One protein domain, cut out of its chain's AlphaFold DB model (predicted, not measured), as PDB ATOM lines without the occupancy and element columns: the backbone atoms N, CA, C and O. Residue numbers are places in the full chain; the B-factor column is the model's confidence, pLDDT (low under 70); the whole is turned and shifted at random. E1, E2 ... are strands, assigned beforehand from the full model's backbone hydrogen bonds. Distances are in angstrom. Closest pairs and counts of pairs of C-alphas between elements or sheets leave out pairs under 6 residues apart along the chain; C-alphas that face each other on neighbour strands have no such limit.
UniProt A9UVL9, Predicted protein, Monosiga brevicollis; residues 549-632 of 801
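This is residues 549 to 632 of the 801 residues of the protein "Predicted protein" of Monosiga brevicollis (UniProt A9UVL9). With little regular structure, a small four-stranded sheet, order E3 E2 E1 E4, stands at one end and a two-stranded hairpin, E5 and E6, at the other, with long loops between. The 84 printed residues have six named strands, E1 to E6 along the chain; both sheets are antiparallel and the class is all strand, with 26 residues in named elements. The whole is loose, radius of gyration of the C-alphas 16.5 A, spanning 51 by 30 by 20 A.

Look at E1, residues 557 to 561, antiparallel to E4, residues 590 to 594, with N 561 and O 590 2.8 A apart. E2, residues 566 to 569, and E3, residues 575 to 578, complete a Greek key, a meander E1 E2 E3 whose first strand neighbours E4. E5, residues 608 to 611, and E6, residues 628 to 631, form a hairpin, N 609 to O 630 2.8 A, apart from E1 to E4.

Find C-alpha 557 at (224.647, 239.834, 210.660); E1 runs 10.4 A. E6 ends at C-alpha 631, (194.168, 252.986, 207.561).

The printed part has no cut. Links E3-E4, E4-E5 and E5-E6 are long. Residues 549 to 550, 597 to 600 and 630 to 632 have pLDDT under 70.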
ATOM      1  N   ASP A 549     228.134 233.655 222.814       66.44
ATOM      2  CA  ASP A 549     228.892 232.734 221.971       66.44
ATOM      3  C   ASP A 549     229.334 233.520 220.723       66.44
ATOM      4  O   ASP A 549     228.499 234.226 220.143       66.44
ATOM      5  N   PRO A 550     230.612 233.453 220.299       65.69
ATOM      6  CA  PRO A 550     231.075 234.139 219.097       65.69
ATOM      7  C   PRO A 550     230.246 233.851 217.838       65.69
ATOM      8  O   PRO A 550     230.365 234.614 216.884       65.69
ATOM      9  N   CYS A 551     229.429 232.789 217.831       75.88
ATOM     10  CA  CYS A 551     228.510 232.399 216.764       75.88
ATOM     11  C   CYS A 551     227.002 232.583 217.081       75.88
ATOM     12  O   CYS A 551     226.178 232.292 216.215       75.88
ATOM     13  N   ASP A 552     226.599 233.066 218.268       81.81
ATOM     14  CA  ASP A 552     225.186 233.370 218.598       81.81
ATOM     15  C   ASP A 552     224.853 234.842 218.287       81.81
ATOM     16  O   ASP A 552     224.620 235.689 219.162       81.81
ATOM     17  N   LEU A 553     224.912 235.160 216.990       83.56
ATOM     18  CA  LEU A 553     224.621 236.483 216.440       83.56
ATOM     19  C   LEU A 553     223.265 236.533 215.707       83.56
ATOM     20  O   LEU A 553     222.743 235.497 215.286       83.56
ATOM     21  N   PRO A 554     222.661 237.728 215.513       82.81
ATOM     22  CA  PRO A 554     221.334 237.854 214.905       82.81
ATOM     23  C   PRO A 554     221.290 237.498 213.408       82.81
ATOM     24  O   PRO A 554     221.312 238.381 212.553       82.81
ATOM     25  N   ALA A 555     221.152 236.205 213.104       78.62
ATOM     26  CA  ALA A 555     220.962 235.650 211.763       78.62
ATOM     27  C   ALA A 555     221.957 236.206 210.723       78.62
ATOM     28  O   ALA A 555     223.152 235.953 210.822       78.62
ATOM     29  N   ASN A 556     221.479 236.961 209.732       80.25
ATOM     30  CA  ASN A 556     222.268 237.538 208.643       80.25
ATOM     31  C   ASN A 556     223.109 238.759 209.076       80.25
ATOM     32  O   ASN A 556     223.153 239.743 208.350       80.25
ATOM     33  N   CYS A 557     223.748 238.750 210.247       87.06
ATOM     34  CA  CYS A 557     224.647 239.834 210.660       87.06
ATOM     35  C   CYS A 557     226.012 239.701 209.957       87.06
ATOM     36  O   CYS A 557     226.618 238.636 210.009       87.06
ATOM     37  N   THR A 558     226.513 240.769 209.329       89.44
ATOM     38  CA  THR A 558     227.818 240.812 208.627       89.44
ATOM     39  C   THR A 558     228.860 241.655 209.362       89.44
ATOM     40  O   THR A 558     230.059 241.384 209.270       89.44
ATOM     41  N   SER A 559     228.430 242.643 210.155       90.12
ATOM     42  CA  SER A 559     229.304 243.359 211.086       90.12
ATOM     43  C   SER A 559     228.647 243.540 212.448       90.12
ATOM     44  O   SER A 559     227.544 244.074 212.563       90.12
ATOM     45  N   TRP A 560     229.359 243.115 213.489       92.31
ATOM     46  CA  TRP A 560     228.936 243.170 214.885       92.31
ATOM     47  C   TRP A 560     229.668 244.281 215.645       92.31
ATOM     48  O   TRP A 560     230.767 244.690 215.272       92.31
ATOM     49  N   PHE A 561     229.076 244.753 216.735       92.06
ATOM     50  CA  PHE A 561     229.698 245.647 217.700       92.06
ATOM     51  C   PHE A 561     229.564 245.049 219.099       92.06
ATOM     52  O   PHE A 561     228.450 244.849 219.577       92.06
ATOM     53  N   ASP A 562     230.694 244.778 219.755       87.12
ATOM     54  CA  ASP A 562     230.757 244.100 221.063       87.12
ATOM     55  C   ASP A 562     230.462 245.019 222.272       87.12
ATOM     56  O   ASP A 562     230.509 244.581 223.421       87.12
ATOM     57  N   GLY A 563     230.161 246.297 222.012       85.81
ATOM     58  CA  GLY A 563     230.037 247.362 223.013       85.81
ATOM     59  C   GLY A 563     231.217 248.346 223.025       85.81
ATOM     60  O   GLY A 563     231.090 249.435 223.584       85.81
ATOM     61  N   CYS A 564     232.337 248.019 222.376       88.69
ATOM     62  CA  CYS A 564     233.504 248.895 222.205       88.69
ATOM     63  C   CYS A 564     234.157 248.785 220.811       88.69
ATOM     64  O   CYS A 564     234.573 249.787 220.223       88.69
ATOM     65  N   ASN A 565     234.222 247.575 220.259       86.62
ATOM     66  CA  ASN A 565     234.893 247.230 219.016       86.62
ATOM     67  C   ASN A 565     233.889 246.869 217.924       86.62
ATOM     68  O   ASN A 565     232.948 246.109 218.145       86.62
ATOM     69  N   THR A 566     234.146 247.348 216.709       91.81
ATOM     70  CA  THR A 566     233.545 246.796 215.491       91.81
ATOM     71  C   THR A 566     234.263 245.503 215.113       91.81
ATOM     72  O   THR A 566     235.499 245.467 215.115       91.81
ATOM     73  N   CYS A 567     233.492 244.481 214.750       92.50
ATOM     74  CA  CYS A 567     233.939 243.156 214.339       92.50
ATOM     75  C   CYS A 567     233.325 242.742 212.992       92.50
ATOM     76  O   CYS A 567     232.210 243.149 212.652       92.50
ATOM     77  N   SER A 568     234.048 241.913 212.239       90.44
ATOM     78  CA  SER A 568     233.546 241.224 211.045       90.44
ATOM     79  C   SER A 568     232.954 239.872 211.427       90.44
ATOM     80  O   SER A 568     233.510 239.175 212.281       90.44
ATOM     81  N   VAL A 569     231.857 239.500 210.773       91.19
ATOM     82  CA  VAL A 569     231.159 238.223 210.961       91.19
ATOM     83  C   VAL A 569     231.322 237.366 209.701       91.19
ATOM     84  O   VAL A 569     231.299 237.895 208.589       91.19
ATOM     85  N   SER A 570     231.525 236.058 209.863       84.81
ATOM     86  CA  SER A 570     231.607 235.091 208.766       84.81
ATOM     87  C   SER A 570     230.220 234.751 208.211       84.81
ATOM     88  O   SER A 570     229.194 234.975 208.854       84.81
ATOM     89  N   ALA A 571     230.179 234.105 207.043       78.75
ATOM     90  CA  ALA A 571     228.941 233.552 206.485       78.75
ATOM     91  C   ALA A 571     228.292 232.456 207.366       78.75
ATOM     92  O   ALA A 571     227.136 232.100 207.144       78.75
ATOM     93  N   ASP A 572     229.016 231.937 208.363       79.69
ATOM     94  CA  ASP A 572     228.526 230.950 209.331       79.69
ATOM     95  C   ASP A 572     227.872 231.604 210.570       79.69
ATOM     96  O   ASP A 572     227.395 230.898 211.455       79.69
ATOM     97  N   GLY A 573     227.859 232.944 210.649       81.19
ATOM     98  CA  GLY A 573     227.336 233.718 211.784       81.19
ATOM     99  C   GLY A 573     228.351 233.990 212.904       81.19
ATOM    100  O   GLY A 573     227.981 234.556 213.930       81.19
ATOM    101  N   CYS A 574     229.621 233.616 212.717       85.44
ATOM    102  CA  CYS A 574     230.665 233.702 213.743       85.44
ATOM    103  C   CYS A 574     231.546 234.955 213.614       85.44
ATOM    104  O   CYS A 574     231.932 235.336 212.512       85.44
ATOM    105  N   ILE A 575     231.950 235.566 214.729       87.69
ATOM    106  CA  ILE A 575     232.946 236.650 214.746       87.69
ATOM    107  C   ILE A 575     234.313 236.125 214.275       87.69
ATOM    108  O   ILE A 575     234.896 235.251 214.915       87.69
ATOM    109  N   GLU A 576     234.864 236.700 213.200       86.19
ATOM    110  CA  GLU A 576     236.208 236.351 212.704       86.19
ATOM    111  C   GLU A 576     237.305 237.234 213.314       86.19
ATOM    112  O   GLU A 576     238.326 236.748 213.801       86.19
ATOM    113  N   TYR A 577     237.120 238.556 213.251       87.12
ATOM    114  CA  TYR A 577     238.108 239.532 213.703       87.12
ATOM    115  C   TYR A 577     237.444 240.823 214.175       87.12
ATOM    116  O   TYR A 577     236.528 241.348 213.542       87.12
ATOM    117  N   CYS A 578     237.958 241.363 215.277       90.56
ATOM    118  CA  CYS A 578     237.542 242.639 215.845       90.56
ATOM    119  C   CYS A 578     238.650 243.686 215.722       90.56
ATOM    120  O   CYS A 578     239.846 243.382 215.777       90.56
ATOM    121  N   THR A 579     238.242 244.949 215.637       89.19
ATOM    122  CA  THR A 579     239.097 246.066 216.053       89.19
ATOM    123  C   THR A 579     239.509 245.881 217.524       89.19
ATOM    124  O   THR A 579     238.840 245.181 218.278       89.19
ATOM    125  N   LYS A 580     240.645 246.459 217.931       86.81
ATOM    126  CA  LYS A 580     241.134 246.412 219.320       86.81
ATOM    127  C   LYS A 580     241.307 247.836 219.834       86.81
ATOM    128  O   LYS A 580     242.405 248.388 219.811       86.81
ATOM    129  N   ARG A 581     240.190 248.463 220.192       81.62
ATOM    130  CA  ARG A 581     240.127 249.825 220.725       81.62
ATOM    131  C   ARG A 581     239.906 249.759 222.233       81.62
ATOM    132  O   ARG A 581     239.299 248.825 222.741       81.62
ATOM    133  N   PHE A 582     240.407 250.762 222.941       78.94
ATOM    134  CA  PHE A 582     240.086 250.967 224.348       78.94
ATOM    135  C   PHE A 582     238.878 251.903 224.461       78.94
ATOM    136  O   PHE A 582     238.838 252.936 223.784       78.94
ATOM    137  N   CYS A 583     237.923 251.555 225.323       81.25
ATOM    138  CA  CYS A 583     236.753 252.369 225.638       81.25
ATOM    139  C   CYS A 583     236.668 252.573 227.151       81.25
ATOM    140  O   CYS A 583     236.785 251.618 227.911       81.25
ATOM    141  N   LEU A 584     236.443 253.820 227.575       80.81
ATOM    142  CA  LEU A 584     236.245 254.171 228.989       80.81
ATOM    143  C   LEU A 584     234.892 253.673 229.524       80.81
ATOM    144  O   LEU A 584     234.772 253.348 230.699       80.81
ATOM    145  N   GLU A 585     233.891 253.587 228.648       81.62
ATOM    146  CA  GLU A 585     232.567 253.033 228.921       81.62
ATOM    147  C   GLU A 585     232.193 252.080 227.779       81.62
ATOM    148  O   GLU A 585     232.390 252.410 226.605       81.62
ATOM    149  N   TYR A 586     231.648 250.908 228.113       78.50
ATOM    150  CA  TYR A 586     231.104 249.966 227.133       78.50
ATOM    151  C   TYR A 586     229.635 250.294 226.852       78.50
ATOM    152  O   TYR A 586     228.828 250.453 227.769       78.50
ATOM    153  N   GLN A 587     229.291 250.371 225.571       85.94
ATOM    154  CA  GLN A 587     227.923 250.521 225.084       85.94
ATOM    155  C   GLN A 587     227.229 249.154 224.969       85.94
ATOM    156  O   GLN A 587     227.841 248.104 225.164       85.94
ATOM    157  N   GLU A 588     225.933 249.153 224.652       80.81
ATOM    158  CA  GLU A 588     225.188 247.911 224.422       80.81
ATOM    159  C   GLU A 588     225.603 247.269 223.081       80.81
ATOM    160  O   GLU A 588     225.666 247.971 222.064       80.81
ATOM    161  N   PRO A 589     225.905 245.955 223.059       85.44
ATOM    162  CA  PRO A 589     226.357 245.274 221.856       85.44
ATOM    163  C   PRO A 589     225.206 245.106 220.858       85.44
ATOM    164  O   PRO A 589     224.052 244.888 221.236       85.44
ATOM    165  N   ARG A 590     225.509 245.235 219.564       88.12
ATOM    166  CA  ARG A 590     224.505 245.231 218.490       88.12
ATOM    167  C   ARG A 590     225.112 244.863 217.144       88.12
ATOM    168  O   ARG A 590     226.292 245.094 216.903       88.12
ATOM    169  N   CYS A 591     224.278 244.396 216.222       89.31
ATOM    170  CA  CYS A 591     224.676 244.311 214.823       89.31
ATOM    171  C   CYS A 591     224.733 245.734 214.233       89.31
ATOM    172  O   CYS A 591     223.832 246.546 214.472       89.31
ATOM    173  N   LEU A 592     225.812 246.049 213.515       88.75
ATOM    174  CA  LEU A 592     225.988 247.299 212.771       88.75
ATOM    175  C   LEU A 592     225.472 247.161 211.342       88.75
ATOM    176  O   LEU A 592     224.848 248.086 210.830       88.75
ATOM    177  N   CYS A 593     225.738 246.012 210.719       86.75
ATOM    178  CA  CYS A 593     225.422 245.733 209.326       86.75
ATOM    179  C   CYS A 593     224.932 244.300 209.164       86.75
ATOM    180  O   CYS A 593     225.540 243.375 209.706       86.75
ATOM    181  N   TYR A 594     223.869 244.125 208.391       86.44
ATOM    182  CA  TYR A 594     223.312 242.842 207.992       86.44
ATOM    183  C   TYR A 594     223.638 242.542 206.523       86.44
ATOM    184  O   TYR A 594     224.036 243.429 205.768       86.44
ATOM    185  N   ASP A 595     223.483 241.287 206.100       81.38
ATOM    186  CA  ASP A 595     223.563 240.928 204.687       81.38
ATOM    187  C   ASP A 595     222.295 241.384 203.957       81.38
ATOM    188  O   ASP A 595     221.170 241.218 204.444       81.38
ATOM    189  N   CYS A 596     222.505 241.952 202.778       73.56
ATOM    190  CA  CYS A 596     221.517 242.606 201.932       73.56
ATOM    191  C   CYS A 596     220.855 241.610 200.952       73.56
ATOM    192  O   CYS A 596     220.570 241.971 199.809       73.56
ATOM    193  N   GLU A 597     220.600 240.358 201.364       68.44
ATOM    194  CA  GLU A 597     219.754 239.452 200.569       68.44
ATOM    195  C   GLU A 597     218.386 240.111 200.321       68.44
ATOM    196  O   GLU A 597     217.784 240.657 201.247       68.44
ATOM    197  N   ASP A 598     217.914 240.085 199.066       59.88
ATOM    198  CA  ASP A 598     216.793 240.896 198.562       59.88
ATOM    199  C   ASP A 598     215.534 240.813 199.450       59.88
ATOM    200  O   ASP A 598     214.673 239.940 199.281       59.88
ATOM    201  N   LEU A 599     215.387 241.765 200.380       64.00
ATOM    202  CA  LEU A 599     214.248 241.815 201.289       64.00
ATOM    203  C   LEU A 599     213.007 242.294 200.525       64.00
ATOM    204  O   LEU A 599     212.688 243.483 200.480       64.00
ATOM    205  N   LEU A 600     212.309 241.338 199.904       68.19
ATOM    206  CA  LEU A 600     211.100 241.525 199.100       68.19
ATOM    207  C   LEU A 600     209.933 242.070 199.941       68.19
ATOM    208  O   LEU A 600     209.012 241.344 200.323       68.19
ATOM    209  N   CYS A 601     209.966 243.372 200.224       74.25
ATOM    210  CA  CYS A 601     208.945 244.038 201.013       74.25
ATOM    211  C   CYS A 601     207.562 243.929 200.344       74.25
ATOM    212  O   CYS A 601     207.423 244.211 199.150       74.25
ATOM    213  N   PRO A 602     206.512 243.553 201.098       78.31
ATOM    214  CA  PRO A 602     205.162 243.476 200.563       78.31
ATOM    215  C   PRO A 602     204.655 244.869 200.175       78.31
ATOM    216  O   PRO A 602     204.916 245.858 200.862       78.31
ATOM    217  N   ALA A 603     203.882 244.945 199.089       80.62
ATOM    218  CA  ALA A 603     203.271 246.195 198.651       80.62
ATOM    219  C   ALA A 603     202.332 246.767 199.730       80.62
ATOM    220  O   ALA A 603     201.474 246.062 200.270       80.62
ATOM    221  N   ILE A 604     202.483 248.060 200.026       83.12
ATOM    222  CA  ILE A 604     201.644 248.772 200.996       83.12
ATOM    223  C   ILE A 604     200.234 248.952 200.399       83.12
ATOM    224  O   ILE A 604     200.126 249.426 199.269       83.12
ATOM    225  N   PRO A 605     199.147 248.627 201.126       79.81
ATOM    226  CA  PRO A 605     197.780 248.825 200.636       79.81
ATOM    227  C   PRO A 605     197.405 250.295 200.370       79.81
ATOM    228  O   PRO A 605     197.679 251.169 201.193       79.81
ATOM    229  N   ASP A 606     196.662 250.561 199.290       74.81
ATOM    230  CA  ASP A 606     196.198 251.912 198.908       74.81
ATOM    231  C   ASP A 606     195.288 252.588 199.958       74.81
ATOM    232  O   ASP A 606     195.163 253.820 200.013       74.81
ATOM    233  N   ASP A 607     194.647 251.795 200.827       73.31
ATOM    234  CA  ASP A 607     193.812 252.285 201.929       73.31
ATOM    235  C   ASP A 607     194.624 252.804 203.131       73.31
ATOM    236  O   ASP A 607     194.048 253.285 204.109       73.31
ATOM    237  N   CYS A 608     195.956 252.770 203.050       78.44
ATOM    238  CA  CYS A 608     196.837 253.294 204.081       78.44
ATOM    239  C   CYS A 608     196.804 254.834 204.158       78.44
ATOM    240  O   CYS A 608     196.859 255.528 203.142       78.44
ATOM    241  N   ALA A 609     196.703 255.369 205.374       72.88
ATOM    242  CA  ALA A 609     196.757 256.795 205.702       72.88
ATOM    243  C   ALA A 609     198.144 257.229 206.201       72.88
ATOM    244  O   ALA A 609     198.558 258.355 205.946       72.88
ATOM    245  N   ALA A 610     198.856 256.342 206.902       75.25
ATOM    246  CA  ALA A 610     200.214 256.581 207.380       75.25
ATOM    247  C   ALA A 610     201.021 255.279 207.390       75.25
ATOM    248  O   ALA A 610     200.508 254.216 207.746       75.25
ATOM    249  N   VAL A 611     202.295 255.388 207.026       81.25
ATOM    250  CA  VAL A 611     203.245 254.282 206.857       81.25
ATOM    251  C   VAL A 611     204.379 254.452 207.871       81.25
ATOM    252  O   VAL A 611     204.779 255.583 208.155       81.25
ATOM    253  N   SER A 612     204.901 253.364 208.443       86.06
ATOM    254  CA  SER A 612     206.105 253.439 209.277       86.06
ATOM    255  C   SER A 612     207.308 253.865 208.436       86.06
ATOM    256  O   SER A 612     207.434 253.484 207.273       86.06
ATOM    257  N   ARG A 613     208.254 254.597 209.034       79.50
ATOM    258  CA  ARG A 613     209.569 254.751 208.399       79.50
ATOM    259  C   ARG A 613     210.198 253.354 208.241       79.50
ATOM    260  O   ARG A 613     210.125 252.584 209.206       79.50
ATOM    261  N   PRO A 614     210.780 253.007 207.079       79.56
ATOM    262  CA  PRO A 614     211.642 251.833 206.990       79.56
ATOM    263  C   PRO A 614     212.810 251.999 207.965       79.56
ATOM    264  O   PRO A 614     213.241 253.127 208.232       79.56
ATOM    265  N   LYS A 615     213.319 250.889 208.507       80.44
ATOM    266  CA  LYS A 615     214.595 250.904 209.230       80.44
ATOM    267  C   LYS A 615     215.699 250.413 208.312       80.44
ATOM    268  O   LYS A 615     215.542 249.381 207.660       80.44
ATOM    269  N   TYR A 616     216.800 251.146 208.349       81.31
ATOM    270  CA  TYR A 616     218.084 250.751 207.801       81.31
ATOM    271  C   TYR A 616     219.054 250.481 208.955       81.31
ATOM    272  O   TYR A 616     218.813 250.944 210.075       81.31
ATOM    273  N   ASP A 617     220.105 249.719 208.684       80.12
ATOM    274  CA  ASP A 617     221.266 249.575 209.563       80.12
ATOM    275  C   ASP A 617     222.368 250.601 209.223       80.12
ATOM    276  O   ASP A 617     222.161 251.488 208.389       80.12
ATOM    277  N   ASP A 618     223.536 250.495 209.864       77.31
ATOM    278  CA  ASP A 618     224.639 251.447 209.678       77.31
ATOM    279  C   ASP A 618     225.398 251.234 208.345       77.31
ATOM    280  O   ASP A 618     226.203 252.083 207.962       77.31
ATOM    281  N   CYS A 619     225.117 250.147 207.610       80.81
ATOM    282  CA  CYS A 619     225.567 249.931 206.228       80.81
ATOM    283  C   CYS A 619     224.520 250.343 205.172       80.81
ATOM    284  O   CYS A 619     224.821 250.337 203.978       80.81
ATOM    285  N   GLY A 620     223.302 250.715 205.579       75.81
ATOM    286  CA  GLY A 620     222.218 251.102 204.675       75.81
ATOM    287  C   GLY A 620     221.359 249.945 204.146       75.81
ATOM    288  O   GLY A 620     220.528 250.178 203.265       75.81
ATOM    289  N   CYS A 621     221.488 248.724 204.677       80.88
ATOM    290  CA  CYS A 621     220.588 247.615 204.343       80.88
ATOM    291  C   CYS A 621     219.231 247.797 205.042       80.88
ATOM    292  O   CYS A 621     219.163 248.171 206.214       80.88
ATOM    293  N   MET A 622     218.114 247.561 204.335       74.12
ATOM    294  CA  MET A 622     216.766 247.771 204.889       74.12
ATOM    295  C   MET A 622     216.352 246.622 205.820       74.12
ATOM    296  O   MET A 622     215.578 245.749 205.443       74.12
ATOM    297  N   ILE A 623     216.810 246.656 207.070       78.69
ATOM    298  CA  ILE A 623     216.493 245.651 208.099       78.69
ATOM    299  C   ILE A 623     215.013 245.594 208.513       78.69
ATOM    300  O   ILE A 623     214.584 244.619 209.132       78.69
ATOM    301  N   LYS A 624     214.203 246.623 208.213       81.75
ATOM    302  CA  LYS A 624     212.743 246.529 208.367       81.75
ATOM    303  C   LYS A 624     211.973 247.279 207.284       81.75
ATOM    304  O   LYS A 624     212.043 248.508 207.202       81.75
ATOM    305  N   CYS A 625     211.146 246.530 206.554       83.38
ATOM    306  CA  CYS A 625     210.176 247.046 205.593       83.38
ATOM    307  C   CYS A 625     209.202 248.082 206.195       83.38
ATOM    308  O   CYS A 625     208.837 247.987 207.372       83.38
ATOM    309  N   PRO A 626     208.714 249.036 205.382       84.19
ATOM    310  CA  PRO A 626     207.666 249.967 205.783       84.19
ATOM    311  C   PRO A 626     206.301 249.262 205.917       84.19
ATOM    312  O   PRO A 626     205.818 248.619 204.988       84.19
ATOM    313  N   GLU A 627     205.656 249.411 207.073       85.94
ATOM    314  CA  GLU A 627     204.357 248.816 207.413       85.94
ATOM    315  C   GLU A 627     203.244 249.873 207.392       85.94
ATOM    316  O   GLU A 627     203.470 251.044 207.704       85.94
ATOM    317  N   CYS A 628     202.004 249.476 207.088       82.81
ATOM    318  CA  CYS A 628     200.866 250.387 207.214       82.81
ATOM    319  C   CYS A 628     200.445 250.544 208.686       82.81
ATOM    320  O   CYS A 628     199.853 249.630 209.260       82.81
ATOM    321  N   ILE A 629     200.718 251.708 209.284       79.75
ATOM    322  CA  ILE A 629     200.450 251.994 210.707       79.75
ATOM    323  C   ILE A 629     199.083 252.643 210.958       79.75
ATOM    324  O   ILE A 629     198.593 252.620 212.085       79.75
ATOM    325  N   ALA A 630     198.440 253.199 209.928       65.69
ATOM    326  CA  ALA A 630     197.062 253.678 210.004       65.69
ATOM    327  C   ALA A 630     196.338 253.470 208.670       65.69
ATOM    328  O   ALA A 630     196.886 253.788 207.617       65.69
ATOM    329  N   LYS A 631     195.087 253.003 208.713       68.56
ATOM    330  CA  LYS A 631     194.168 252.986 207.561       68.56
ATOM    331  C   LYS A 631     193.343 254.274 207.516       68.56
ATOM    332  O   LYS A 631     193.111 254.899 208.550       68.56
ATOM    333  N   LYS A 632     192.877 254.660 206.328       60.59
ATOM    334  CA  LYS A 632     191.966 255.795 206.122       60.59
ATOM    335  C   LYS A 632     190.575 255.454 206.687       60.59
ATOM    336  O   LYS A 632     189.827 254.705 206.061       60.59
TER     337      LYS A 632